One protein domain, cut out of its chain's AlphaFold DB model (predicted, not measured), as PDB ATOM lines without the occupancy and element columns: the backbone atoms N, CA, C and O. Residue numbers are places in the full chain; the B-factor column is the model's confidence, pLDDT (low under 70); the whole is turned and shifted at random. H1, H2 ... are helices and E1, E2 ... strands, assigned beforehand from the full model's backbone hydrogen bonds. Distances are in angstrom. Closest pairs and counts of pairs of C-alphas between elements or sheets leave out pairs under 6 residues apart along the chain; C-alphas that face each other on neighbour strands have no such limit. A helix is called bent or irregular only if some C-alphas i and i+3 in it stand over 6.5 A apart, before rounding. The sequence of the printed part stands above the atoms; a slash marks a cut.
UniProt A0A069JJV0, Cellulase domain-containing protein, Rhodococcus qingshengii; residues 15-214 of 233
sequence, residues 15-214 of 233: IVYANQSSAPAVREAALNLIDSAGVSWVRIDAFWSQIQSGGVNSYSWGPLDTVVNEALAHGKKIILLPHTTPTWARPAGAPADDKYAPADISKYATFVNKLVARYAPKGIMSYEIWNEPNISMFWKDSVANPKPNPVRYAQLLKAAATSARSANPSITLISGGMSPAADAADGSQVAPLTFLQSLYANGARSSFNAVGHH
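AT A GLANCE: This is residues 15 to 214 of the 233 residues of the protein "Cellulase domain-containing protein" of Rhodococcus qingshengii (UniProt A0A069JJV0). A strongly twisted wall of four parallel strands is covered on one face by three helices, H3, H4 and H5, which run along the strands. H1 lies far out beyond H3, while H6 packs on residues 150 to 154 of H5. The 200 printed residues hold six named helices and four named strands, in the order H1 E1 H2 H3 E2 H4 E3 H5 E4 H6; the sheet's order is E1 E2 E3 E4 and the class is mixed, helices and strands. The whole is compact, with a radius of gyration of the C-alphas of 16.6 A, and rounded, spanning 45 by 34 by 31 A.

HOW THE PARTS SIT: Start at residues 15 to 16, a short parallel pairing with residues 42 to 43 of E1, residues 41 to 47. H1, residues 24 to 36, is not on the sheet; it is close to but not clearly touching H3, residues 62 to 73, with the C-alphas of Leu 31 and Ala 71 closest at 7.1 A. H2, residues 48 to 51, only grazes the sheet with residues 48 to 49. E2, residues 77 to 83, is parallel to E1, with N 44 and O 79 at 2.9 A, within hydrogen-bond range. H3 is over E2 and only just over E1, with 3 C-alphas on it, at a height over the sheet of 9.5 A. H4, residues 105 to 122, is over E2 at a height of 9.4 A; it is only just irregular, with C-alphas 118 and 121 at 6.7 A. E3, residues 126 to 131, is parallel to E2, with N 128 and O 80 at 3.1 A. H5, residues 150 to 167, is over E3 and E4, residues 172 to 177, on the same face as H4. H4 and H5 touch at a steep tilt of 41 degrees, the same way, the C-alphas of Ala 109 and Ala 160 closest at 4.2 A. E4 is parallel to E3, with N 174 and O 127 at 2.8 A. H6, residues 192 to 201, touches H5, the C-alphas of Leu 199 and Ala 154 closest at 5.4 A. Every O i to N i+4 pair is within hydrogen-bond range in H1, H3, H5 and H6, and 12 of 14 in H4; H2 is too short for one.

IN THESE COORDINATES: Find C-alpha 24 at (121.182, 270.414, 349.440), where H1 begins its 18.4 A. H4 runs 26.2 A from (88.100, 263.930, 356.777), and H5 runs 25.4 A. H6 ends at C-alpha 201, (84.211, 266.508, 375.499).

THE WHOLE: The C-alphas of Ser 36 and Ala 144 are the two farthest apart, at 48.5 A. The links E2 to H4, E3 to H5 and E4 to H6 are long. The printed part has no cut, and no printed residue is under 70 in pLDDT.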
ATOM      1  N   ILE A  15     114.284 270.621 367.593       95.19
ATOM      2  CA  ILE A  15     114.123 271.857 366.826       95.19
ATOM      3  C   ILE A  15     113.151 271.654 365.660       95.19
ATOM      4  O   ILE A  15     113.053 270.563 365.095       95.19
ATOM      5  N   VAL A  16     112.422 272.705 365.283       95.56
ATOM      6  CA  VAL A  16     111.673 272.714 364.020       95.56
ATOM      7  C   VAL A  16     112.672 272.792 362.868       95.56
ATOM      8  O   VAL A  16     113.476 273.719 362.807       95.56
ATOM      9  N   TYR A  17     112.618 271.829 361.950       93.81
ATOM     10  CA  TYR A  17     113.491 271.778 360.783       93.81
ATOM     11  C   TYR A  17     112.723 272.209 359.528       93.81
ATOM     12  O   TYR A  17     112.047 271.413 358.875       93.81
ATOM     13  N   ALA A  18     112.823 273.500 359.200       85.81
ATOM     14  CA  ALA A  18     112.044 274.151 358.142       85.81
ATOM     15  C   ALA A  18     112.809 274.341 356.812       85.81
ATOM     16  O   ALA A  18     112.356 275.067 355.930       85.81
ATOM     17  N   ASN A  19     113.952 273.674 356.617       80.75
ATOM     18  CA  ASN A  19     114.821 273.891 355.448       80.75
ATOM     19  C   ASN A  19     114.433 273.035 354.227       80.75
ATOM     20  O   ASN A  19     115.240 272.857 353.315       80.75
ATOM     21  N   GLN A  20     113.207 272.506 354.171       83.69
ATOM     22  CA  GLN A  20     112.825 271.476 353.196       83.69
ATOM     23  C   GLN A  20     112.950 271.919 351.731       83.69
ATOM     24  O   GLN A  20     113.302 271.122 350.867       83.69
ATOM     25  N   SER A  21     112.713 273.203 351.452       87.00
ATOM     26  CA  SER A  21     112.849 273.789 350.111       87.00
ATOM     27  C   SER A  21     114.233 274.387 349.835       87.00
ATOM     28  O   SER A  21     114.453 274.954 348.767       87.00
ATOM     29  N   SER A  22     115.168 274.297 350.787       92.69
ATOM     30  CA  SER A  22     116.524 274.836 350.627       92.69
ATOM     31  C   SER A  22     117.378 273.936 349.739       92.69
ATOM     32  O   SER A  22     117.111 272.741 349.616       92.69
ATOM     33  N   ALA A  23     118.439 274.488 349.145       95.56
ATOM     34  CA  ALA A  23     119.412 273.708 348.378       95.56
ATOM     35  C   ALA A  23     120.098 272.631 349.252       95.56
ATOM     36  O   ALA A  23     120.255 272.853 350.455       95.56
ATOM     37  N   PRO A  24     120.571 271.506 348.675       96.00
ATOM     38  CA  PRO A  24     121.182 270.414 349.440       96.00
ATOM     39  C   PRO A  24     122.298 270.856 350.395       96.00
ATOM     40  O   PRO A  24     122.276 270.496 351.564       96.00
ATOM     41  N   ALA A  25     123.213 271.722 349.946       96.50
ATOM     42  CA  ALA A  25     124.301 272.225 350.790       96.50
ATOM     43  C   ALA A  25     123.809 273.037 352.006       96.50
ATOM     44  O   ALA A  25     124.430 273.008 353.063       96.50
ATOM     45  N   VAL A  26     122.679 273.741 351.877       96.75
ATOM     46  CA  VAL A  26     122.076 274.505 352.982       96.75
ATOM     47  C   VAL A  26     121.403 273.570 353.987       96.75
ATOM     48  O   VAL A  26     121.462 273.821 355.190       96.75
ATOM     49  N   ARG A  27     120.775 272.488 353.513       96.56
ATOM     50  CA  ARG A  27     120.193 271.448 354.373       96.56
ATOM     51  C   ARG A  27     121.271 270.726 355.175       96.56
ATOM     52  O   ARG A  27     121.172 270.655 356.395       96.56
ATOM     53  N   GLU A  28     122.337 270.314 354.500       96.94
ATOM     54  CA  GLU A  28     123.506 269.687 355.115       96.94
ATOM     55  C   GLU A  28     124.161 270.602 356.161       96.94
ATOM     56  O   GLU A  28     124.392 270.202 357.299       96.94
ATOM     57  N   ALA A  29     124.409 271.873 355.826       96.50
ATOM     58  CA  ALA A  29     124.976 272.830 356.777       96.50
ATOM     59  C   ALA A  29     124.074 273.037 358.009       96.50
ATOM     60  O   ALA A  29     124.570 273.134 359.133       96.50
ATOM     61  N   ALA A  30     122.752 273.070 357.818       96.25
ATOM     62  CA  ALA A  30     121.804 273.179 358.920       96.25
ATOM     63  C   ALA A  30     121.812 271.930 359.816       96.25
ATOM     64  O   ALA A  30     121.823 272.069 361.036       96.25
ATOM     65  N   LEU A  31     121.849 270.725 359.241       96.50
ATOM     66  CA  LEU A  31     121.916 269.478 360.008       96.50
ATOM     67  C   LEU A  31     123.230 269.354 360.788       96.50
ATOM     68  O   LEU A  31     123.196 269.015 361.968       96.50
ATOM     69  N   ASN A  32     124.359 269.761 360.203       96.75
ATOM     70  CA  ASN A  32     125.635 269.844 360.919       96.75
ATOM     71  C   ASN A  32     125.587 270.828 362.103       96.75
ATOM     72  O   ASN A  32     126.136 270.554 363.171       96.75
ATOM     73  N   LEU A  33     124.894 271.964 361.958       95.38
ATOM     74  CA  LEU A  33     124.695 272.893 363.074       95.38
ATOM     75  C   LEU A  33     123.821 272.269 364.173       95.38
ATOM     76  O   LEU A  33     124.161 272.368 365.351       95.38
ATOM     77  N   ILE A  34     122.736 271.590 363.794       94.62
ATOM     78  CA  ILE A  34     121.848 270.857 364.711       94.62
ATOM     79  C   ILE A  34     122.631 269.771 365.472       94.62
ATOM     80  O   ILE A  34     122.443 269.618 366.680       94.62
ATOM     81  N   ASP A  35     123.541 269.058 364.802       94.38
ATOM     82  CA  ASP A  35     124.458 268.092 365.422       94.38
ATOM     83  C   ASP A  35     125.384 268.754 366.434       94.38
ATOM     84  O   ASP A  35     125.444 268.321 367.584       94.38
ATOM     85  N   SER A  36     126.067 269.828 366.030       94.75
ATOM     86  CA  SER A  36     127.006 270.551 366.895       94.75
ATOM     87  C   SER A  36     126.332 271.144 368.134       94.75
ATOM     88  O   SER A  36     126.958 271.274 369.184       94.75
ATOM     89  N   ALA A  37     125.041 271.465 368.018       92.06
ATOM     90  CA  ALA A  37     124.236 271.948 369.120       92.06
ATOM     91  C   ALA A  37     123.843 270.834 370.096       92.06
ATOM     92  O   ALA A  37     123.423 271.172 371.189       92.06
ATOM     93  N   GLY A  38     123.973 269.548 369.744       91.56
ATOM     94  CA  GLY A  38     123.570 268.417 370.589       91.56
ATOM     95  C   GLY A  38     122.070 268.094 370.541       91.56
ATOM     96  O   GLY A  38     121.553 267.434 371.442       91.56
ATOM     97  N   VAL A  39     121.359 268.556 369.507       93.56
ATOM     98  CA  VAL A  39     119.914 268.337 369.329       93.56
ATOM     99  C   VAL A  39     119.645 266.915 368.824       93.56
ATOM    100  O   VAL A  39     120.166 266.514 367.781       93.56
ATOM    101  N   SER A  40     118.766 266.173 369.502       93.69
ATOM    102  CA  SER A  40     118.438 264.776 369.150       93.69
ATOM    103  C   SER A  40     117.164 264.625 368.313       93.69
ATOM    104  O   SER A  40     117.001 263.624 367.613       93.69
ATOM    105  N   TRP A  41     116.253 265.598 368.390       96.75
ATOM    106  CA  TRP A  41     114.954 265.559 367.718       96.75
ATOM    107  C   TRP A  41     114.809 266.661 366.669       96.75
ATOM    108  O   TRP A  41     115.177 267.811 366.898       96.75
ATOM    109  N   VAL A  42     114.175 266.341 365.546       97.62
ATOM    110  CA  VAL A  42     113.699 267.338 364.583       97.62
ATOM    111  C   VAL A  42     112.202 267.182 364.342       97.62
ATOM    112  O   VAL A  42     111.673 266.070 364.304       97.62
ATOM    113  N   ARG A  43     111.501 268.303 364.176       98.12
ATOM    114  CA  ARG A  43     110.091 268.342 363.769       98.12
ATOM    115  C   ARG A  43     110.002 268.790 362.316       98.12
ATOM    116  O   ARG A  43     110.497 269.867 361.990       98.12
ATOM    117  N   ILE A  44     109.398 267.964 361.466       98.44
ATOM    118  CA  ILE A  44     109.349 268.149 360.010       98.44
ATOM    119  C   ILE A  44     107.891 268.177 359.552       98.44
ATOM    120  O   ILE A  44     107.120 267.266 359.857       98.44
ATOM    121  N   ASP A  45     107.516 269.199 358.787       98.38
ATOM    122  CA  ASP A  45     106.203 269.281 358.150       98.38
ATOM    123  C   ASP A  45     106.078 268.290 356.984       98.38
ATOM    124  O   ASP A  45     106.919 268.242 356.091       98.38
ATOM    125  N   ALA A  46     104.989 267.528 356.958       98.50
ATOM    126  CA  ALA A  46     104.553 266.715 355.832       98.50
ATOM    127  C   ALA A  46     103.327 267.383 355.191       98.50
ATOM    128  O   ALA A  46     102.175 267.054 355.492       98.50
ATOM    129  N   PHE A  47     103.582 268.346 354.300       98.50
ATOM    130  CA  PHE A  47     102.545 269.120 353.615       98.50
ATOM    131  C   PHE A  47     101.699 268.231 352.692       98.50
ATOM    132  O   PHE A  47     102.086 267.952 351.554       98.50
ATOM    133  N   TRP A  48     100.511 267.812 353.142       98.75
ATOM    134  CA  TRP A  48      99.572 267.045 352.314       98.75
ATOM    135  C   TRP A  48      99.241 267.786 351.012       98.75
ATOM    136  O   TRP A  48      99.144 267.170 349.949       98.75
ATOM    137  N   SER A  49      99.147 269.119 351.084       98.38
ATOM    138  CA  SER A  49      98.886 269.988 349.938       98.38
ATOM    139  C   SER A  49      99.933 269.874 348.826       98.38
ATOM    140  O   SER A  49      99.573 269.957 347.654       98.38
ATOM    141  N   GLN A  50     101.199 269.637 349.179       97.88
ATOM    142  CA  GLN A  50     102.308 269.493 348.235       97.88
ATOM    143  C   GLN A  50     102.475 268.037 347.804       97.88
ATOM    144  O   GLN A  50     102.511 267.738 346.608       97.88
ATOM    145  N   ILE A  51     102.510 267.129 348.784       98.56
ATOM    146  CA  ILE A  51     102.725 265.695 348.571       98.56
ATOM    147  C   ILE A  51     101.627 265.118 347.689       98.56
ATOM    148  O   ILE A  51     101.907 264.259 346.864       98.56
ATOM    149  N   GLN A  52     100.389 265.583 347.835       98.44
ATOM    150  CA  GLN A  52      99.250 265.054 347.097       98.44
ATOM    151  C   GLN A  52      98.564 266.114 346.227       98.44
ATOM    152  O   GLN A  52      97.343 266.116 346.070       98.44
ATOM    153  N   SER A  53      99.340 267.038 345.659       97.50
ATOM    154  CA  SER A  53      98.834 268.149 344.838       97.50
ATOM    155  C   SER A  53      98.109 267.692 343.563       97.50
ATOM    156  O   SER A  53      97.086 268.268 343.198       97.50
ATOM    157  N   GLY A  54      98.592 266.625 342.915       95.56
ATOM    158  CA  GLY A  54      98.096 266.144 341.619       95.56
ATOM    159  C   GLY A  54      96.774 265.365 341.644       95.56
ATOM    160  O   GLY A  54      96.359 264.862 340.604       95.56
ATOM    161  N   GLY A  55      96.125 265.214 342.804       95.88
ATOM    162  CA  GLY A  55      94.828 264.539 342.937       95.88
ATOM    163  C   GLY A  55      94.823 263.348 343.896       95.88
ATOM    164  O   GLY A  55      95.849 262.932 344.434       95.88
ATOM    165  N   VAL A  56      93.646 262.748 344.089       95.38
ATOM    166  CA  VAL A  56      93.397 261.698 345.101       95.38
ATOM    167  C   VAL A  56      94.317 260.463 345.000       95.38
ATOM    168  O   VAL A  56      94.560 259.793 346.003       95.38
ATOM    169  N   ASN A  57      94.889 260.191 343.824       95.56
ATOM    170  CA  ASN A  57      95.781 259.050 343.586       95.56
ATOM    171  C   ASN A  57      97.231 259.447 343.249       95.56
ATOM    172  O   ASN A  57      98.041 258.568 342.964       95.56
ATOM    173  N   SER A  58      97.575 260.737 343.277       96.69
ATOM    174  CA  SER A  58      98.889 261.234 342.855       96.69
ATOM    175  C   SER A  58      99.722 261.667 344.056       96.69
ATOM    176  O   SER A  58      99.341 262.607 344.746       96.69
ATOM    177  N   TYR A  59     100.846 260.988 344.303       98.19
ATOM    178  CA  TYR A  59     101.735 261.272 345.431       98.19
ATOM    179  C   TYR A  59     103.151 261.600 344.954       98.19
ATOM    180  O   TYR A  59     103.804 260.787 344.304       98.19
ATOM    181  N   SER A  60     103.642 262.768 345.348       97.50
ATOM    182  CA  SER A  60     104.989 263.276 345.100       97.50
ATOM    183  C   SER A  60     105.798 263.239 346.398       97.50
ATOM    184  O   SER A  60     105.976 264.252 347.067       97.50
ATOM    185  N   TRP A  61     106.261 262.046 346.787       97.94
ATOM    186  CA  TRP A  61     106.980 261.834 348.053       97.94
ATOM    187  C   TRP A  61     108.412 262.373 348.068       97.94
ATOM    188  O   TRP A  61     108.922 262.660 349.145       97.94
ATOM    189  N   GLY A  62     109.036 262.530 346.894       96.88
ATOM    190  CA  GLY A  62     110.467 262.816 346.741       96.88
ATOM    191  C   GLY A  62     111.006 263.927 347.652       96.88
ATOM    192  O   GLY A  62     111.938 263.655 348.401       96.88
ATOM    193  N   PRO A  63     110.410 265.137 347.667       95.69
ATOM    194  CA  PRO A  63     110.875 266.216 348.540       95.69
ATOM    195  C   PRO A  63     110.873 265.849 350.031       95.69
ATOM    196  O   PRO A  63     111.848 266.121 350.730       95.69
ATOM    197  N   LEU A  64     109.817 265.180 350.512       97.88
ATOM    198  CA  LEU A  64     109.742 264.744 351.907       97.88
ATOM    199  C   LEU A  64     110.709 263.583 352.191       97.88
ATOM    200  O   LEU A  64     111.343 263.555 353.243       97.88
ATOM    201  N   ASP A  65     110.851 262.640 351.255       98.25
ATOM    202  CA  ASP A  65     111.794 261.527 351.392       98.25
ATOM    203  C   ASP A  65     113.225 262.030 351.561       98.25
ATOM    204  O   ASP A  65     113.954 261.504 352.399       98.25
ATOM    205  N   THR A  66     113.622 263.039 350.782       97.50
ATOM    206  CA  THR A  66     114.952 263.644 350.858       97.50
ATOM    207  C   THR A  66     115.234 264.169 352.261       97.50
ATOM    208  O   THR A  66     116.188 263.721 352.888       97.50
ATOM    209  N   VAL A  67     114.380 265.047 352.790       97.38
ATOM    210  CA  VAL A  67     114.624 265.693 354.093       97.38
ATOM    211  C   VAL A  67     114.536 264.708 355.257       97.38
ATOM    212  O   VAL A  67     115.279 264.832 356.228       97.38
ATOM    213  N   VAL A  68     113.662 263.701 355.154       98.25
ATOM    214  CA  VAL A  68     113.567 262.619 356.139       98.25
ATOM    215  C   VAL A  68     114.834 261.771 356.127       98.25
ATOM    216  O   VAL A  68     115.392 261.506 357.187       98.25
ATOM    217  N   ASN A  69     115.291 261.335 354.953       98.25
ATOM    218  CA  ASN A  69     116.472 260.482 354.854       98.25
ATOM    219  C   ASN A  69     117.737 261.228 355.311       98.25
ATOM    220  O   ASN A  69     118.565 260.627 355.986       98.25
ATOM    221  N   GLU A  70     117.863 262.520 354.997       97.94
ATOM    222  CA  GLU A  70     118.946 263.377 355.499       97.94
ATOM    223  C   GLU A  70     118.913 263.457 357.034       97.94
ATOM    224  O   GLU A  70     119.894 263.122 357.689       97.94
ATOM    225  N   ALA A  71     117.768 263.787 357.639       97.94
ATOM    226  CA  ALA A  71     117.652 263.835 359.098       97.94
ATOM    227  C   ALA A  71     117.967 262.480 359.769       97.94
ATOM    228  O   ALA A  71     118.657 262.439 360.789       97.94
ATOM    229  N   LEU A  72     117.511 261.363 359.191       98.06
ATOM    230  CA  LEU A  72     117.829 260.020 359.691       98.06
ATOM    231  C   LEU A  72     119.322 259.682 359.555       98.06
ATOM    232  O   LEU A  72     119.872 259.035 360.444       98.06
ATOM    233  N   ALA A  73     119.992 260.129 358.487       97.88
ATOM    234  CA  ALA A  73     121.432 259.942 358.305       97.88
ATOM    235  C   ALA A  73     122.259 260.683 359.373       97.88
ATOM    236  O   ALA A  73     123.295 260.179 359.797       97.88
ATOM    237  N   HIS A  74     121.747 261.808 359.882       97.19
ATOM    238  CA  HIS A  74     122.287 262.523 361.048       97.19
ATOM    239  C   HIS A  74     121.824 261.937 362.401       97.19
ATOM    240  O   HIS A  74     121.925 262.580 363.449       97.19
ATOM    241  N   GLY A  75     121.256 260.726 362.403       96.25
ATOM    242  CA  GLY A  75     120.815 260.039 363.617       96.25
ATOM    243  C   GLY A  75     119.664 260.733 364.351       96.25
ATOM    244  O   GLY A  75     119.474 260.497 365.546       96.25
ATOM    245  N   LYS A  76     118.900 261.607 363.677       96.69
ATOM    246  CA  LYS A  76     117.808 262.351 364.314       96.69
ATOM    247  C   LYS A  76     116.579 261.487 364.523       96.69
ATOM    248  O   LYS A  76     116.146 260.743 363.646       96.69
ATOM    249  N   LYS A  77     115.953 261.673 365.682       97.25
ATOM    250  CA  LYS A  77     114.575 261.252 365.930       97.25
ATOM    251  C   LYS A  77     113.635 262.290 365.304       97.25
ATOM    252  O   LYS A  77     113.907 263.488 365.368       97.25
ATOM    253  N   ILE A  78     112.535 261.854 364.692       98.38
ATOM    254  CA  ILE A  78     111.667 262.739 363.899       98.38
ATOM    255  C   ILE A  78     110.246 262.754 364.469       98.38
ATOM    256  O   ILE A  78     109.638 261.698 364.653       98.38
ATOM    257  N   ILE A  79     109.704 263.957 364.684       98.56
ATOM    258  CA  ILE A  79     108.259 264.202 364.760       98.56
ATOM    259  C   ILE A  79     107.805 264.637 363.370       98.56
ATOM    260  O   ILE A  79     108.207 265.698 362.888       98.56
ATOM    261  N   LEU A  80     106.981 263.818 362.720       98.75
ATOM    262  CA  LEU A  80     106.467 264.117 361.387       98.75
ATOM    263  C   LEU A  80     105.058 264.697 361.485       98.75
ATOM    264  O   LEU A  80     104.179 264.105 362.107       98.75
ATOM    265  N   LEU A  81     104.832 265.846 360.860       98.62
ATOM    266  CA  LEU A  81     103.587 266.589 361.000       98.62
ATOM    267  C   LEU A  81     102.775 266.566 359.701       98.62
ATOM    268  O   LEU A  81     102.982 267.419 358.838       98.62
ATOM    269  N   PRO A  82     101.853 265.609 359.501       98.75
ATOM    270  CA  PRO A  82     100.844 265.739 358.457       98.75
ATOM    271  C   PRO A  82      99.948 266.952 358.734       98.75
ATOM    272  O   PRO A  82      99.317 267.047 359.787       98.75
ATOM    273  N   HIS A  83      99.865 267.874 357.777       98.56
ATOM    274  CA  HIS A  83      98.917 268.996 357.807       98.56
ATOM    275  C   HIS A  83      98.669 269.563 356.409       98.56
ATOM    276  O   HIS A  83      99.216 269.057 355.426       98.56
ATOM    277  N   THR A  84      97.902 270.657 356.352       98.50
ATOM    278  CA  THR A  84      97.433 271.362 355.146       98.50
ATOM    279  C   THR A  84      96.501 270.515 354.291       98.50
ATOM    280  O   THR A  84      96.425 269.309 354.472       98.50
ATOM    281  N   THR A  85      95.781 271.134 353.358       98.81
ATOM    282  CA  THR A  85      94.819 270.444 352.490       98.81
ATOM    283  C   THR A  85      95.115 270.756 351.017       98.81
ATOM    284  O   THR A  85      95.180 271.937 350.642       98.81
ATOM    285  N   PRO A  86      95.296 269.742 350.144       98.44
ATOM    286  CA  PRO A  86      95.457 269.946 348.706       98.44
ATOM    287  C   PRO A  86      94.169 270.487 348.093       98.44
ATOM    288  O   PRO A  86      93.077 270.207 348.581       98.44
ATOM    289  N   THR A  87      94.284 271.233 346.994       97.81
ATOM    290  CA  THR A  87      93.152 271.921 346.350       97.81
ATOM    291  C   THR A  87      91.956 271.002 346.090       97.81
ATOM    292  O   THR A  87      90.826 271.388 346.368       97.81
ATOM    293  N   TRP A  88      92.191 269.764 345.641       97.88
ATOM    294  CA  TRP A  88      91.126 268.797 345.340       97.88
ATOM    295  C   TRP A  88      90.359 268.292 346.577       97.88
ATOM    296  O   TRP A  88      89.284 267.718 346.423       97.88
ATOM    297  N   ALA A  89      90.898 268.474 347.788       98.31
ATOM    298  CA  ALA A  89      90.297 268.014 349.043       98.31
ATOM    299  C   ALA A  89      89.707 269.153 349.898       98.31
ATOM    300  O   ALA A  89      89.128 268.891 350.958       98.31
ATOM    301  N   ARG A  90      89.863 270.412 349.471       97.75
ATOM    302  CA  ARG A  90      89.307 271.581 350.169       97.75
ATOM    303  C   ARG A  90      87.787 271.666 349.982       97.75
ATOM    304  O   ARG A  90      87.255 271.087 349.035       97.75
ATOM    305  N   PRO A  91      87.076 272.409 350.849       97.62
ATOM    306  CA  PRO A  91      85.684 272.763 350.609       97.62
ATOM    307  C   PRO A  91      85.520 273.429 349.237       97.62
ATOM    308  O   PRO A  91      86.353 274.240 348.829       97.62
ATOM    309  N   ALA A  92      84.444 273.094 348.526       95.62
ATOM    310  CA  ALA A  92      84.152 273.707 347.235       95.62
ATOM    311  C   ALA A  92      84.041 275.236 347.380       95.62
ATOM    312  O   ALA A  92      83.411 275.731 348.314       95.62
ATOM    313  N   GLY A  93      84.677 275.975 346.470       94.94
ATOM    314  CA  GLY A  93      84.726 277.440 346.518       94.94
ATOM    315  C   GLY A  93      85.681 278.020 347.569       94.94
ATOM    316  O   GLY A  93      85.711 279.236 347.736       94.94
ATOM    317  N   ALA A  94      86.464 277.194 348.273       95.81
ATOM    318  CA  ALA A  94      87.495 277.703 349.169       95.81
ATOM    319  C   ALA A  94      88.568 278.490 348.388       95.81
ATOM    320  O   ALA A  94      88.979 278.055 347.306       95.81
ATOM    321  N   PRO A  95      89.064 279.612 348.942       95.31
ATOM    322  CA  PRO A  95      90.231 280.315 348.425       95.31
ATOM    323  C   PRO A  95      91.463 279.416 348.249       95.31
ATOM    324  O   PRO A  95      91.542 278.292 348.758       95.31
ATOM    325  N   ALA A  96      92.479 279.953 347.570       95.44
ATOM    326  CA  ALA A  96      93.796 279.334 347.426       95.44
ATOM    327  C   ALA A  96      94.603 279.358 348.745       95.44
ATOM    328  O   ALA A  96      95.720 279.855 348.800       95.44
ATOM    329  N   ASP A  97      94.027 278.795 349.804       96.69
ATOM    330  CA  ASP A  97      94.583 278.677 351.145       96.69
ATOM    331  C   ASP A  97      94.517 277.203 351.572       96.69
ATOM    332  O   ASP A  97      93.462 276.565 351.565       96.69
ATOM    333  N   ASP A  98      95.669 276.630 351.895       97.62
ATOM    334  CA  ASP A  98      95.822 275.227 352.269       97.62
ATOM    335  C   ASP A  98      95.513 274.954 353.749       97.62
ATOM    336  O   ASP A  98      95.593 273.805 354.179       97.62
ATOM    337  N   LYS A  99      95.128 275.977 354.518       98.44
ATOM    338  CA  LYS A  99      94.737 275.879 355.931       98.44
ATOM    339  C   LYS A  99      93.242 275.627 356.126       98.44
ATOM    340  O   LYS A  99      92.787 275.484 357.261       98.44
ATOM    341  N   TYR A 100      92.468 275.531 355.043       98.56
ATOM    342  CA  TYR A 100      91.109 274.997 355.117       98.56
ATOM    343  C   TYR A 100      91.134 273.528 355.538       98.56
ATOM    344  O   TYR A 100      91.896 272.729 354.987       98.56
ATOM    345  N   ALA A 101      90.281 273.165 356.491       98.25
ATOM    346  CA  ALA A 101      90.035 271.778 356.848       98.25
ATOM    347  C   ALA A 101      89.527 271.001 355.620       98.25
ATOM    348  O   ALA A 101      88.805 271.563 354.791       98.25
ATOM    349  N   PRO A 102      89.862 269.711 355.479       98.31
ATOM    350  CA  PRO A 102      89.346 268.910 354.379       98.31
ATOM    351  C   PRO A 102      87.821 268.815 354.417       98.31
ATOM    352  O   PRO A 102      87.212 268.588 355.472       98.31
ATOM    353  N   ALA A 103      87.208 268.906 353.234       98.06
ATOM    354  CA  ALA A 103      85.774 268.680 353.070       98.06
ATOM    355  C   ALA A 103      85.391 267.268 353.550       98.06
ATOM    356  O   ALA A 103      84.420 267.084 354.288       98.06
ATOM    357  N   ASP A 104      86.229 266.288 353.209       98.31
ATOM    358  CA  ASP A 104      86.117 264.898 353.633       98.31
ATOM    359  C   ASP A 104      87.330 264.491 354.486       98.31
ATOM    360  O   ASP A 104      88.440 264.272 353.991       98.31
ATOM    361  N   ILE A 105      87.097 264.355 355.793       98.50
ATOM    362  CA  ILE A 105      88.100 263.930 356.777       98.50
ATOM    363  C   ILE A 105      88.681 262.545 356.446       98.50
ATOM    364  O   ILE A 105      89.845 262.285 356.757       98.50
ATOM    365  N   SER A 106      87.920 261.654 355.803       98.69
ATOM    366  CA  SER A 106      88.403 260.308 355.471       98.69
ATOM    367  C   SER A 106      89.559 260.340 354.463       98.69
ATOM    368  O   SER A 106      90.449 259.486 354.508       98.69
ATOM    369  N   LYS A 107      89.614 261.364 353.599       98.75
ATOM    370  CA  LYS A 107      90.724 261.572 352.657       98.75
ATOM    371  C   LYS A 107      92.004 261.965 353.381       98.75
ATOM    372  O   LYS A 107      93.058 261.409 353.083       98.75
ATOM    373  N   TYR A 108      91.896 262.839 354.380       98.88
ATOM    374  CA  TYR A 108      93.024 263.172 355.248       98.88
ATOM    375  C   TYR A 108      93.493 261.953 356.048       98.88
ATOM    376  O   TYR A 108      94.682 261.655 356.076       98.88
ATOM    377  N   ALA A 109      92.566 261.187 356.630       98.88
ATOM    378  CA  ALA A 109      92.902 259.956 357.344       98.88
ATOM    379  C   ALA A 109      93.634 258.943 356.440       98.88
ATOM    380  O   ALA A 109      94.647 258.377 356.844       98.88
ATOM    381  N   THR A 110      93.187 258.790 355.189       98.88
ATOM    382  CA  THR A 110      93.858 257.952 354.178       98.88
ATOM    383  C   THR A 110      95.285 258.430 353.890       98.88
ATOM    384  O   THR A 110      96.201 257.613 353.785       98.88
ATOM    385  N   PHE A 111      95.493 259.745 353.779       98.88
ATOM    386  CA  PHE A 111      96.829 260.317 353.620       98.88
ATOM    387  C   PHE A 111      97.721 260.016 354.832       98.88
ATOM    388  O   PHE A 111      98.839 259.534 354.652       98.88
ATOM    389  N   VAL A 112      97.216 260.216 356.055       98.94
ATOM    390  CA  VAL A 112      97.955 259.914 357.292       98.94
ATOM    391  C   VAL A 112      98.339 258.433 357.361       98.94
ATOM    392  O   VAL A 112      99.477 258.122 357.698       98.94
ATOM    393  N   ASN A 113      97.448 257.512 356.983       98.88
ATOM    394  CA  ASN A 113      97.777 256.086 356.903       98.88
ATOM    395  C   ASN A 113      98.931 255.810 355.934       98.88
ATOM    396  O   ASN A 113      99.888 255.138 356.311       98.88
ATOM    397  N   LYS A 114      98.887 256.369 354.717       98.88
ATOM    398  CA  LYS A 114      99.975 256.212 353.737       98.88
ATOM    399  C   LYS A 114     101.289 256.811 354.227       98.88
ATOM    400  O   LYS A 114     102.342 256.223 353.990       98.88
ATOM    401  N   LEU A 115     101.228 257.950 354.916       98.88
ATOM    402  CA  LEU A 115     102.389 258.587 355.526       98.88
ATOM    403  C   LEU A 115     103.020 257.668 356.583       98.88
ATOM    404  O   LEU A 115     104.212 257.377 356.509       98.88
ATOM    405  N   VAL A 116     102.218 257.147 357.515       98.94
ATOM    406  CA  VAL A 116     102.685 256.228 358.565       98.94
ATOM    407  C   VAL A 116     103.225 254.931 357.970       98.94
ATOM    408  O   VAL A 116     104.325 254.513 358.320       98.94
ATOM    409  N   ALA A 117     102.504 254.314 357.032       98.81
ATOM    410  CA  ALA A 117     102.939 253.087 356.366       98.81
ATOM    411  C   ALA A 117     104.280 253.266 355.632       98.81
ATOM    412  O   ALA A 117     105.071 252.330 355.547       98.81
ATOM    413  N   ARG A 118     104.552 254.474 355.124       98.69
ATOM    414  CA  ARG A 118     105.808 254.811 354.450       98.69
ATOM    415  C   ARG A 118     106.970 255.022 355.418       98.69
ATOM    416  O   ARG A 118     108.083 254.588 355.124       98.69
ATOM    417  N   TYR A 119     106.739 255.728 356.522       98.88
ATOM    418  CA  TYR A 119     107.817 256.267 357.356       98.88
ATOM    419  C   TYR A 119     108.036 255.516 358.673       98.88
ATOM    420  O   TYR A 119     109.159 255.510 359.176       98.88
ATOM    421  N   ALA A 120     107.036 254.804 359.198       98.62
ATOM    422  CA  ALA A 120     107.215 253.984 360.394       98.62
ATOM    423  C   ALA A 120     108.253 252.855 360.213       98.62
ATOM    424  O   ALA A 120     109.090 252.698 361.101       98.62
ATOM    425  N   PRO A 121     108.324 252.137 359.067       98.50
ATOM    426  CA  PRO A 121     109.401 251.170 358.819       98.50
ATOM    427  C   PRO A 121     110.811 251.782 358.782       98.50
ATOM    428  O   PRO A 121     111.789 251.058 358.933       98.50
ATOM    429  N   LYS A 122     110.928 253.106 358.597       98.31
ATOM    430  CA  LYS A 122     112.200 253.846 358.658       98.31
ATOM    431  C   LYS A 122     112.559 254.320 360.076       98.31
ATOM    432  O   LYS A 122     113.539 255.034 360.241       98.31
ATOM    433  N   GLY A 123     111.759 253.969 361.087       97.75
ATOM    434  CA  GLY A 123     111.973 254.369 362.481       97.75
ATOM    435  C   GLY A 123     111.252 255.653 362.906       97.75
ATOM    436  O   GLY A 123     111.436 256.102 364.036       97.75
ATOM    437  N   ILE A 124     110.405 256.247 362.054       98.50
ATOM    438  CA  ILE A 124     109.618 257.430 362.432       98.50
ATOM    439  C   ILE A 124     108.361 256.987 363.178       98.50
ATOM    440  O   ILE A 124     107.384 256.529 362.579       98.50
ATOM    441  N   MET A 125     108.385 257.158 364.498       98.25
ATOM    442  CA  MET A 125     107.333 256.669 365.392       98.25
ATOM    443  C   MET A 125     106.445 257.772 365.973       98.25
ATOM    444  O   MET A 125     105.463 257.443 366.631       98.25
ATOM    445  N   SER A 126     106.736 259.052 365.733       98.62
ATOM    446  CA  SER A 126     106.007 260.182 366.324       98.62
ATOM    447  C   SER A 126     105.356 261.046 365.249       98.62
ATOM    448  O   SER A 126     106.038 261.537 364.349       98.62
ATOM    449  N   TYR A 127     104.042 261.248 365.360       98.88
ATOM    450  CA  TYR A 127     103.260 262.020 364.394       98.88
ATOM    451  C   TYR A 127     102.392 263.063 365.095       98.88
ATOM    452  O   TYR A 127     101.588 262.721 365.962       98.88
ATOM    453  N   GLU A 128     102.528 264.324 364.695       98.88
ATOM    454  CA  GLU A 128     101.706 265.432 365.187       98.88
ATOM    455  C   GLU A 128     100.603 265.749 364.181       98.88
ATOM    456  O   GLU A 128     100.864 265.985 363.005       98.88
ATOM    457  N   ILE A 129      99.348 265.709 364.619       98.81
ATOM    458  CA  ILE A 129      98.214 265.818 363.704       98.81
ATOM    459  C   ILE A 129      97.761 267.271 363.604       98.81
ATOM    460  O   ILE A 129      97.036 267.755 364.477       98.81
ATOM    461  N   TRP A 130      98.089 267.899 362.471       98.75
ATOM    462  CA  TRP A 130      97.829 269.307 362.160       98.75
ATOM    463  C   TRP A 130      98.708 270.303 362.939       98.75
ATOM    464  O   TRP A 130      99.287 269.966 363.964       98.75
ATOM    465  N   ASN A 131      98.790 271.551 362.465       98.69
ATOM    466  CA  ASN A 131      99.491 272.648 363.145       98.69
ATOM    467  C   ASN A 131      98.483 273.701 363.623       98.69
ATOM    468  O   ASN A 131      97.684 274.154 362.813       98.69
ATOM    469  N   GLU A 132      98.527 274.098 364.896       98.56
ATOM    470  CA  GLU A 132      97.766 275.233 365.457       98.56
ATOM    471  C   GLU A 132      96.279 275.295 365.062       98.56
ATOM    472  O   GLU A 132      95.786 276.330 364.606       98.56
ATOM    473  N   PRO A 133      95.507 274.207 365.257       98.69
ATOM    474  CA  PRO A 133      94.113 274.158 364.819       98.69
ATOM    475  C   PRO A 133      93.182 275.120 365.583       98.69
ATOM    476  O   PRO A 133      92.005 275.240 365.244       98.69
ATOM    477  N   ASN A 134      93.686 275.789 366.623       98.75
ATOM    478  CA  ASN A 134      92.940 276.699 367.482       98.75
ATOM    479  C   ASN A 134      92.929 278.159 367.003       98.75
ATOM    480  O   ASN A 134      92.287 278.980 367.654       98.75
ATOM    481  N   ILE A 135      93.591 278.492 365.885       98.44
ATOM    482  CA  ILE A 135      93.573 279.847 365.309       98.44
ATOM    483  C   ILE A 135      93.272 279.846 363.801       98.44
ATOM    484  O   ILE A 135      93.738 278.979 363.059       98.44
ATOM    485  N   SER A 136      92.524 280.852 363.323       97.69
ATOM    486  CA  SER A 136      92.117 281.004 361.907       97.69
ATOM    487  C   SER A 136      93.289 281.038 360.919       97.69
ATOM    488  O   SER A 136      93.120 280.758 359.726       97.69
ATOM    489  N   MET A 137      94.485 281.389 361.402       97.31
ATOM    490  CA  MET A 137      95.710 281.386 360.605       97.31
ATOM    491  C   MET A 137      96.054 279.983 360.098       97.31
ATOM    492  O   MET A 137      96.476 279.855 358.953       97.31
ATOM    493  N   PHE A 138      95.827 278.943 360.905       98.19
ATOM    494  CA  PHE A 138      96.215 277.573 360.568       98.19
ATOM    495  C   PHE A 138      95.048 276.592 360.467       98.19
ATOM    496  O   PHE A 138      95.253 275.470 360.006       98.19
ATOM    497  N   TRP A 139      93.827 277.004 360.807       98.56
ATOM    498  CA  TRP A 139      92.620 276.220 360.563       98.56
ATOM    499  C   TRP A 139      91.442 277.095 360.153       98.56
ATOM    500  O   TRP A 139      91.014 277.979 360.892       98.56
ATOM    501  N   LYS A 140      90.854 276.778 359.000       98.50
ATOM    502  CA  LYS A 140      89.592 277.356 358.532       98.50
ATOM    503  C   LYS A 140      88.594 276.228 358.307       98.50
ATOM    504  O   LYS A 140      88.803 275.388 357.438       98.50
ATOM    505  N   ASP A 141      87.527 276.180 359.098       97.75
ATOM    506  CA  ASP A 141      86.601 275.044 359.081       97.75
ATOM    507  C   ASP A 141      85.822 274.909 357.762       97.75
ATOM    508  O   ASP A 141      85.760 273.831 357.172       97.75
ATOM    509  N   SER A 142      85.248 276.006 357.267       96.94
ATOM    510  CA  SER A 142      84.485 276.024 356.016       96.94
ATOM    511  C   SER A 142      84.528 277.395 355.343       96.94
ATOM    512  O   SER A 142      84.949 278.379 355.948       96.94
ATOM    513  N   VAL A 143      84.069 277.482 354.089       96.88
ATOM    514  CA  VAL A 143      83.960 278.765 353.367       96.88
ATOM    515  C   VAL A 143      83.024 279.734 354.094       96.88
ATOM    516  O   VAL A 143      83.348 280.908 354.229       96.88
ATOM    517  N   ALA A 144      81.896 279.232 354.606       96.31
ATOM    518  CA  ALA A 144      80.912 280.038 355.329       96.31
ATOM    519  C   ALA A 144      81.383 280.442 356.736       96.31
ATOM    520  O   ALA A 144      80.973 281.478 357.252       96.31
ATOM    521  N   ASN A 145      82.242 279.631 357.359       95.50
ATOM    522  CA  ASN A 145      82.798 279.898 358.679       95.50
ATOM    523  C   ASN A 145      84.291 279.520 358.726       95.50
ATOM    524  O   ASN A 145      84.635 278.422 359.175       95.50
ATOM    525  N   PRO A 146      85.200 280.398 358.262       96.88
ATOM    526  CA  PRO A 146      86.640 280.132 358.208       96.88
ATOM    527  C   PRO A 146      87.321 280.372 359.571       96.88
ATOM    528  O   PRO A 146      88.334 281.067 359.680       96.88
ATOM    529  N   LYS A 147      86.739 279.808 360.629       98.12
ATOM    530  CA  LYS A 147      87.201 279.919 362.018       98.12
ATOM    531  C   LYS A 147      87.662 278.555 362.545       98.12
ATOM    532  O   LYS A 147      87.286 277.532 361.960       98.12
ATOM    533  N   PRO A 148      88.461 278.510 363.625       98.44
ATOM    534  CA  PRO A 148      88.732 277.287 364.367       98.44
ATOM    535  C   PRO A 148      87.447 276.548 364.732       98.44
ATOM    536  O   PRO A 148      86.469 277.147 365.177       98.44
ATOM    537  N   ASN A 149      87.465 275.226 364.584       98.50
ATOM    538  CA  ASN A 149      86.361 274.369 364.999       98.50
ATOM    539  C   ASN A 149      86.922 273.164 365.772       98.50
ATOM    540  O   ASN A 149      87.301 272.161 365.157       98.50
ATOM    541  N   PRO A 150      86.982 273.235 367.116       98.56
ATOM    542  CA  PRO A 150      87.534 272.158 367.937       98.56
ATOM    543  C   PRO A 150      86.776 270.829 367.775       98.56
ATOM    544  O   PRO A 150      87.380 269.760 367.830       98.56
ATOM    545  N   VAL A 151      85.462 270.881 367.512       98.69
ATOM    546  CA  VAL A 151      84.627 269.691 367.280       98.69
ATOM    547  C   VAL A 151      85.019 269.013 365.968       98.69
ATOM    548  O   VAL A 151      85.238 267.798 365.935       98.69
ATOM    549  N   ARG A 152      85.160 269.787 364.883       98.69
ATOM    550  CA  ARG A 152      85.613 269.260 363.588       98.69
ATOM    551  C   ARG A 152      87.041 268.731 363.675       98.69
ATOM    552  O   ARG A 152      87.316 267.647 363.162       98.69
ATOM    553  N   TYR A 153      87.932 269.440 364.362       98.88
ATOM    554  CA  TYR A 153      89.289 268.958 364.594       98.88
ATOM    555  C   TYR A 153      89.297 267.647 365.400       98.88
ATOM    556  O   TYR A 153      90.013 266.720 365.034       98.88
ATOM    557  N   ALA A 154      88.447 267.493 366.422       98.88
ATOM    558  CA  ALA A 154      88.311 266.231 367.156       98.88
ATOM    559  C   ALA A 154      87.862 265.069 366.250       98.88
ATOM    560  O   ALA A 154      88.348 263.946 366.396       98.88
ATOM    561  N   GLN A 155      86.957 265.311 365.295       98.88
ATOM    562  CA  GLN A 155      86.578 264.316 364.282       98.88
ATOM    563  C   GLN A 155      87.766 263.949 363.379       98.88
ATOM    564  O   GLN A 155      88.009 262.763 363.146       98.88
ATOM    565  N   LEU A 156      88.527 264.950 362.921       98.88
ATOM    566  CA  LEU A 156      89.719 264.753 362.096       98.88
ATOM    567  C   LEU A 156      90.789 263.951 362.839       98.88
ATOM    568  O   LEU A 156      91.310 262.978 362.298       98.88
ATOM    569  N   LEU A 157      91.055 264.305 364.096       98.88
ATOM    570  CA  LEU A 157      92.022 263.633 364.954       98.88
ATOM    571  C   LEU A 157      91.630 262.175 365.214       98.88
ATOM    572  O   LEU A 157      92.476 261.293 365.101       98.88
ATOM    573  N   LYS A 158      90.348 261.895 365.491       98.88
ATOM    574  CA  LYS A 158      89.835 260.522 365.651       98.88
ATOM    575  C   LYS A 158      90.050 259.682 364.393       98.88
ATOM    576  O   LYS A 158      90.580 258.577 364.481       98.88
ATOM    577  N   ALA A 159      89.666 260.202 363.228       98.94
ATOM    578  CA  ALA A 159      89.803 259.479 361.966       98.94
ATOM    579  C   ALA A 159      91.275 259.241 361.596       98.94
ATOM    580  O   ALA A 159      91.649 258.120 361.241       98.94
ATOM    581  N   ALA A 160      92.114 260.271 361.736       98.88
ATOM    582  CA  ALA A 160      93.552 260.169 361.524       98.88
ATOM    583  C   ALA A 160      94.175 259.135 362.465       98.88
ATOM    584  O   ALA A 160      94.919 258.280 362.003       98.88
ATOM    585  N   ALA A 161      93.818 259.143 363.753       98.88
ATOM    586  CA  ALA A 161      94.357 258.209 364.732       98.88
ATOM    587  C   ALA A 161      94.007 256.749 364.432       98.88
ATOM    588  O   ALA A 161      94.884 255.886 364.472       98.88
ATOM    589  N   THR A 162      92.745 256.471 364.098       98.88
ATOM    590  CA  THR A 162      92.306 255.125 363.705       98.88
ATOM    591  C   THR A 162      93.069 254.635 362.476       98.88
ATOM    592  O   THR A 162      93.576 253.516 362.470       98.88
ATOM    593  N   SER A 163      93.198 255.480 361.451       98.81
ATOM    594  CA  SER A 163      93.867 255.112 360.199       98.81
ATOM    595  C   SER A 163      95.391 255.008 360.348       98.81
ATOM    596  O   SER A 163      96.022 254.134 359.764       98.81
ATOM    597  N   ALA A 164      96.000 255.850 361.178       98.88
ATOM    598  CA  ALA A 164      97.419 255.789 361.500       98.88
ATOM    599  C   ALA A 164      97.765 254.490 362.245       98.88
ATOM    600  O   ALA A 164      98.693 253.777 361.867       98.88
ATOM    601  N   ARG A 165      96.968 254.131 363.261       98.69
ATOM    602  CA  ARG A 165      97.181 252.911 364.053       98.69
ATOM    603  C   ARG A 165      96.895 251.626 363.283       98.69
ATOM    604  O   ARG A 165      97.481 250.603 363.616       98.69
ATOM    605  N   SER A 166      96.047 251.665 362.253       98.75
ATOM    606  CA  SER A 166      95.889 250.512 361.359       98.75
ATOM    607  C   SER A 166      97.109 250.290 360.461       98.75
ATOM    608  O   SER A 166      97.365 249.151 360.082       98.75
ATOM    609  N   ALA A 167      97.878 251.340 360.140       98.75
ATOM    610  CA  ALA A 167      99.167 251.199 359.457       98.75
ATOM    611  C   ALA A 167     100.267 250.717 360.409       98.75
ATOM    612  O   ALA A 167     101.056 249.847 360.047       98.75
ATOM    613  N   ASN A 168     100.334 251.279 361.619       98.62
ATOM    614  CA  ASN A 168     101.248 250.818 362.657       98.62
ATOM    615  C   ASN A 168     100.685 251.148 364.054       98.62
ATOM    616  O   ASN A 168     100.590 252.327 364.402       98.62
ATOM    617  N   PRO A 169     100.330 250.149 364.884       97.94
ATOM    618  CA  PRO A 169      99.707 250.386 366.187       97.94
ATOM    619  C   PRO A 169     100.674 250.917 367.259       97.94
ATOM    620  O   PRO A 169     100.214 251.412 368.285       97.94
ATOM    621  N   SER A 170     101.990 250.832 367.041       97.75
ATOM    622  CA  SER A 170     103.027 251.225 368.008       97.75
ATOM    623  C   SER A 170     103.438 252.698 367.917       97.75
ATOM    624  O   SER A 170     104.288 253.140 368.687       97.75
ATOM    625  N   ILE A 171     102.876 253.466 366.981       98.50
ATOM    626  CA  ILE A 171     103.191 254.892 366.844       98.50
ATOM    627  C   ILE A 171     102.667 255.715 368.027       98.50
ATOM    628  O   ILE A 171     101.648 255.410 368.650       98.50
ATOM    629  N   THR A 172     103.336 256.835 368.264       98.69
ATOM    630  CA  THR A 172     102.899 257.917 369.139       98.69
ATOM    631  C   THR A 172     102.185 258.976 368.308       98.69
ATOM    632  O   THR A 172     102.760 259.546 367.380       98.69
ATOM    633  N   LEU A 173     100.938 259.268 368.668       98.81
ATOM    634  CA  LEU A 173     100.163 260.361 368.086       98.81
ATOM    635  C   LEU A 173     100.127 261.553 369.039       98.81
ATOM    636  O   LEU A 173      99.857 261.397 370.231       98.81
ATOM    637  N   ILE A 174     100.361 262.742 368.503       98.88
ATOM    638  CA  ILE A 174     100.348 264.010 369.230       98.88
ATOM    639  C   ILE A 174      99.195 264.844 368.667       98.88
ATOM    640  O   ILE A 174      99.005 264.900 367.447       98.88
ATOM    641  N   SER A 175      98.399 265.475 369.534       98.75
ATOM    642  CA  SER A 175      97.470 266.512 369.066       98.75
ATOM    643  C   SER A 175      98.249 267.636 368.378       98.75
ATOM    644  O   SER A 175      99.413 267.866 368.693       98.75
ATOM    645  N   GLY A 176      97.599 268.387 367.502       98.19
ATOM    646  CA  GLY A 176      98.207 269.548 366.872       98.19
ATOM    647  C   GLY A 176      98.624 270.560 367.929       98.19
ATOM    648  O   GLY A 176      97.871 270.809 368.878       98.19
ATOM    649  N   GLY A 177      99.827 271.107 367.780       97.44
ATOM    650  CA  GLY A 177     100.380 272.106 368.679       97.44
ATOM    651  C   GLY A 177      99.485 273.328 368.758       97.44
ATOM    652  O   GLY A 177      99.319 274.011 367.758       97.44
ATOM    653  N   MET A 178      98.868 273.594 369.913       98.19
ATOM    654  CA  MET A 178      97.978 274.750 370.083       98.19
ATOM    655  C   MET A 178      98.777 276.045 370.255       98.19
ATOM    656  O   MET A 178      99.649 276.106 371.126       98.19
ATOM    657  N   SER A 179      98.427 277.074 369.481       97.38
ATOM    658  CA  SER A 179      99.007 278.423 369.533       97.38
ATOM    659  C   SER A 179      98.549 279.185 370.784       97.38
ATOM    660  O   SER A 179      97.427 278.939 371.243       97.38
ATOM    661  N   PRO A 180      99.328 280.133 371.333       94.69
ATOM    662  CA  PRO A 180      98.851 281.029 372.377       94.69
ATOM    663  C   PRO A 180      97.692 281.866 371.835       94.69
ATOM    664  O   PRO A 180      97.805 282.517 370.800       94.69
ATOM    665  N   ALA A 181      96.566 281.824 372.532       94.44
ATOM    666  CA  ALA A 181      95.328 282.444 372.090       94.44
ATOM    667  C   ALA A 181      94.439 282.753 373.293       94.44
ATOM    668  O   ALA A 181      94.478 282.045 374.304       94.44
ATOM    669  N   ALA A 182      93.603 283.777 373.145       94.19
ATOM    670  CA  ALA A 182      92.418 283.956 373.973       94.19
ATOM    671  C   ALA A 182      91.199 283.340 373.267       94.19
ATOM    672  O   ALA A 182      91.241 283.053 372.070       94.19
ATOM    673  N   ASP A 183      90.096 283.182 373.995       97.19
ATOM    674  CA  ASP A 183      88.793 282.947 373.374       97.19
ATOM    675  C   ASP A 183      88.303 284.274 372.782       97.19
ATOM    676  O   ASP A 183      87.720 285.115 373.471       97.19
ATOM    677  N   ALA A 184      88.631 284.509 371.509       96.19
ATOM    678  CA  ALA A 184      88.327 285.766 370.840       96.19
ATOM    679  C   ALA A 184      86.814 285.909 370.617       96.19
ATOM    680  O   ALA A 184      86.149 284.967 370.187       96.19
ATOM    681  N   ALA A 185      86.268 287.108 370.848       96.19
ATOM    682  CA  ALA A 185      84.836 287.375 370.688       96.19
ATOM    683  C   ALA A 185      84.338 287.146 369.248       96.19
ATOM    684  O   ALA A 185      83.190 286.763 369.034       96.19
ATOM    685  N   ASP A 186      85.209 287.346 368.255       95.75
ATOM    686  CA  ASP A 186      84.913 287.069 366.850       95.75
ATOM    687  C   ASP A 186      85.097 285.588 366.475       95.75
ATOM    688  O   ASP A 186      84.798 285.205 365.345       95.75
ATOM    689  N   GLY A 187      85.565 284.742 367.398       96.44
ATOM    690  CA  GLY A 187      85.844 283.322 367.196       96.44
ATOM    691  C   GLY A 187      87.063 283.022 366.319       96.44
ATOM    692  O   GLY A 187      87.229 281.876 365.917       96.44
ATOM    693  N   SER A 188      87.905 284.008 365.990       96.94
ATOM    694  CA  SER A 188      89.133 283.812 365.193       96.94
ATOM    695  C   SER A 188      90.212 283.002 365.924       96.94
ATOM    696  O   SER A 188      91.141 282.475 365.301       96.94
ATOM    697  N   GLN A 189      90.084 282.894 367.246       97.75
ATOM    698  CA  GLN A 189      90.993 282.190 368.135       97.75
ATOM    699  C   GLN A 189      90.212 281.498 369.253       97.75
ATOM    700  O   GLN A 189      89.201 282.014 369.732       97.75
ATOM    701  N   VAL A 190      90.709 280.337 369.669       98.44
ATOM    702  CA  VAL A 190      90.227 279.583 370.827       98.44
ATOM    703  C   VAL A 190      91.415 279.348 371.752       98.44
ATOM    704  O   VAL A 190      92.472 278.887 371.305       98.44
ATOM    705  N   ALA A 191      91.253 279.643 373.040       98.12
ATOM    706  CA  ALA A 191      92.310 279.452 374.022       98.12
ATOM    707  C   ALA A 191      92.725 277.968 374.089       98.12
ATOM    708  O   ALA A 191      91.856 277.091 374.017       98.12
ATOM    709  N   PRO A 192      94.021 277.637 374.271       98.06
ATOM    710  CA  PRO A 192      94.491 276.247 374.291       98.06
ATOM    711  C   PRO A 192      93.729 275.341 375.263       98.06
ATOM    712  O   PRO A 192      93.388 274.211 374.922       98.06
ATOM    713  N   LEU A 193      93.410 275.840 376.463       97.50
ATOM    714  CA  LEU A 193      92.670 275.059 377.453       97.50
ATOM    715  C   LEU A 193      91.226 274.789 377.004       97.50
ATOM    716  O   LEU A 193      90.781 273.645 377.077       97.50
ATOM    717  N   THR A 194      90.526 275.804 376.492       98.56
ATOM    718  CA  THR A 194      89.169 275.687 375.934       98.56
ATOM    719  C   THR A 194      89.150 274.708 374.755       98.56
ATOM    720  O   THR A 194      88.297 273.819 374.677       98.56
ATOM    721  N   PHE A 195      90.143 274.807 373.864       98.69
ATOM    722  CA  PHE A 195      90.302 273.907 372.725       98.69
ATOM    723  C   PHE A 195      90.507 272.460 373.190       98.69
ATOM    724  O   PHE A 195      89.767 271.569 372.768       98.69
ATOM    725  N   LEU A 196      91.447 272.226 374.115       98.69
ATOM    726  CA  LEU A 196      91.743 270.903 374.667       98.69
ATOM    727  C   LEU A 196      90.530 270.297 375.383       98.69
ATOM    728  O   LEU A 196      90.194 269.142 375.130       98.69
ATOM    729  N   GLN A 197      89.835 271.064 376.226       98.69
ATOM    730  CA  GLN A 197      88.605 270.618 376.890       98.69
ATOM    731  C   GLN A 197      87.551 270.170 375.875       98.69
ATOM    732  O   GLN A 197      86.933 269.118 376.052       98.69
ATOM    733  N   SER A 198      87.399 270.907 374.772       98.69
ATOM    734  CA  SER A 198      86.497 270.518 373.691       98.69
ATOM    735  C   SER A 198      86.905 269.192 373.039       98.69
ATOM    736  O   SER A 198      86.040 268.359 372.765       98.69
ATOM    737  N   LEU A 199      88.204 268.911 372.865       98.75
ATOM    738  CA  LEU A 199      88.655 267.611 372.341       98.75
ATOM    739  C   LEU A 199      88.236 266.451 373.248       98.75
ATOM    740  O   LEU A 199      87.769 265.417 372.763       98.75
ATOM    741  N   TYR A 200      88.371 266.626 374.562       98.69
ATOM    742  CA  TYR A 200      87.956 265.626 375.545       98.69
ATOM    743  C   TYR A 200      86.437 265.440 375.547       98.69
ATOM    744  O   TYR A 200      85.972 264.305 375.459       98.69
ATOM    745  N   ALA A 201      85.673 266.537 375.559       98.75
ATOM    746  CA  ALA A 201      84.211 266.508 375.499       98.75
ATOM    747  C   ALA A 201      83.684 265.826 374.222       98.75
ATOM    748  O   ALA A 201      82.633 265.194 374.240       98.75
ATOM    749  N   ASN A 202      84.446 265.893 373.126       98.69
ATOM    750  CA  ASN A 202      84.113 265.267 371.844       98.69
ATOM    751  C   ASN A 202      84.765 263.884 371.637       98.69
ATOM    752  O   ASN A 202      84.824 263.373 370.509       98.69
ATOM    753  N   GLY A 203      85.242 263.256 372.718       98.31
ATOM    754  CA  GLY A 203      85.685 261.861 372.736       98.31
ATOM    755  C   GLY A 203      87.041 261.598 372.075       98.31
ATOM    756  O   GLY A 203      87.321 260.460 371.711       98.31
ATOM    757  N   ALA A 204      87.891 262.614 371.896       98.31
ATOM    758  CA  ALA A 204      89.195 262.451 371.245       98.31
ATOM    759  C   ALA A 204      90.316 261.976 372.189       98.31
ATOM    760  O   ALA A 204      91.441 261.772 371.740       98.31
ATOM    761  N   ARG A 205      90.048 261.770 373.490       97.56
ATOM    762  CA  ARG A 205      91.076 261.389 374.481       97.56
ATOM    763  C   ARG A 205      91.883 260.152 374.073       97.56
ATOM    764  O   ARG A 205      93.089 260.112 374.302       97.56
ATOM    765  N   SER A 206      91.242 259.135 373.503       97.81
ATOM    766  CA  SER A 206      91.926 257.906 373.073       97.81
ATOM    767  C   SER A 206      92.674 258.066 371.744       97.81
ATOM    768  O   SER A 206      93.426 257.174 371.355       97.81
ATOM    769  N   SER A 207      92.508 259.186 371.037       98.50
ATOM    770  CA  SER A 207      93.083 259.426 369.707       98.50
ATOM    771  C   SER A 207      94.529 259.915 369.732       98.50
ATOM    772  O   SER A 207      95.188 259.875 368.701       98.50
ATOM    773  N   PHE A 208      95.051 260.328 370.886       98.44
ATOM    774  CA  PHE A 208      96.429 260.798 371.021       98.44
ATOM    775  C   PHE A 208      97.091 260.254 372.291       98.44
ATOM    776  O   PHE A 208      96.437 259.889 373.271       98.44
ATOM    777  N   ASN A 209      98.414 260.181 372.237       98.56
ATOM    778  CA  ASN A 209      99.303 259.780 373.318       98.56
ATOM    779  C   ASN A 209      99.856 261.005 374.063       98.56
ATOM    780  O   ASN A 209     100.091 260.920 375.264       98.56
ATOM    781  N   ALA A 210     100.023 262.133 373.365       98.06
ATOM    782  CA  ALA A 210     100.533 263.386 373.916       98.06
ATOM    783  C   ALA A 210      99.761 264.607 373.386       98.06
ATOM    784  O   ALA A 210      99.110 264.543 372.341       98.06
ATOM    785  N   VAL A 211      99.844 265.718 374.119       98.25
ATOM    786  CA  VAL A 211      99.241 267.005 373.746       98.25
ATOM    787  C   VAL A 211     100.336 267.941 373.242       98.25
ATOM    788  O   VAL A 211     101.320 268.162 373.944       98.25
ATOM    789  N   GLY A 212     100.155 268.494 372.045       97.69
ATOM    790  CA  GLY A 212     101.013 269.541 371.495       97.69
ATOM    791  C   GLY A 212     100.593 270.934 371.974       97.69
ATOM    792  O   GLY A 212      99.406 271.268 371.986       97.69
ATOM    793  N   HIS A 213     101.563 271.786 372.303       96.50
ATOM    794  CA  HIS A 213     101.342 273.197 372.633       96.50
ATOM    795  C   HIS A 213     102.559 274.041 372.236       96.50
ATOM    796  O   HIS A 213     103.693 273.612 372.439       96.50
ATOM    797  N   HIS A 214     102.327 275.237 371.694       95.94
ATOM    798  CA  HIS A 214     103.359 276.197 371.311       95.94
ATOM    799  C   HIS A 214     103.299 277.428 372.231       95.94
ATOM    800  O   HIS A 214     102.636 278.402 371.892       95.94
TER     801      HIS A 214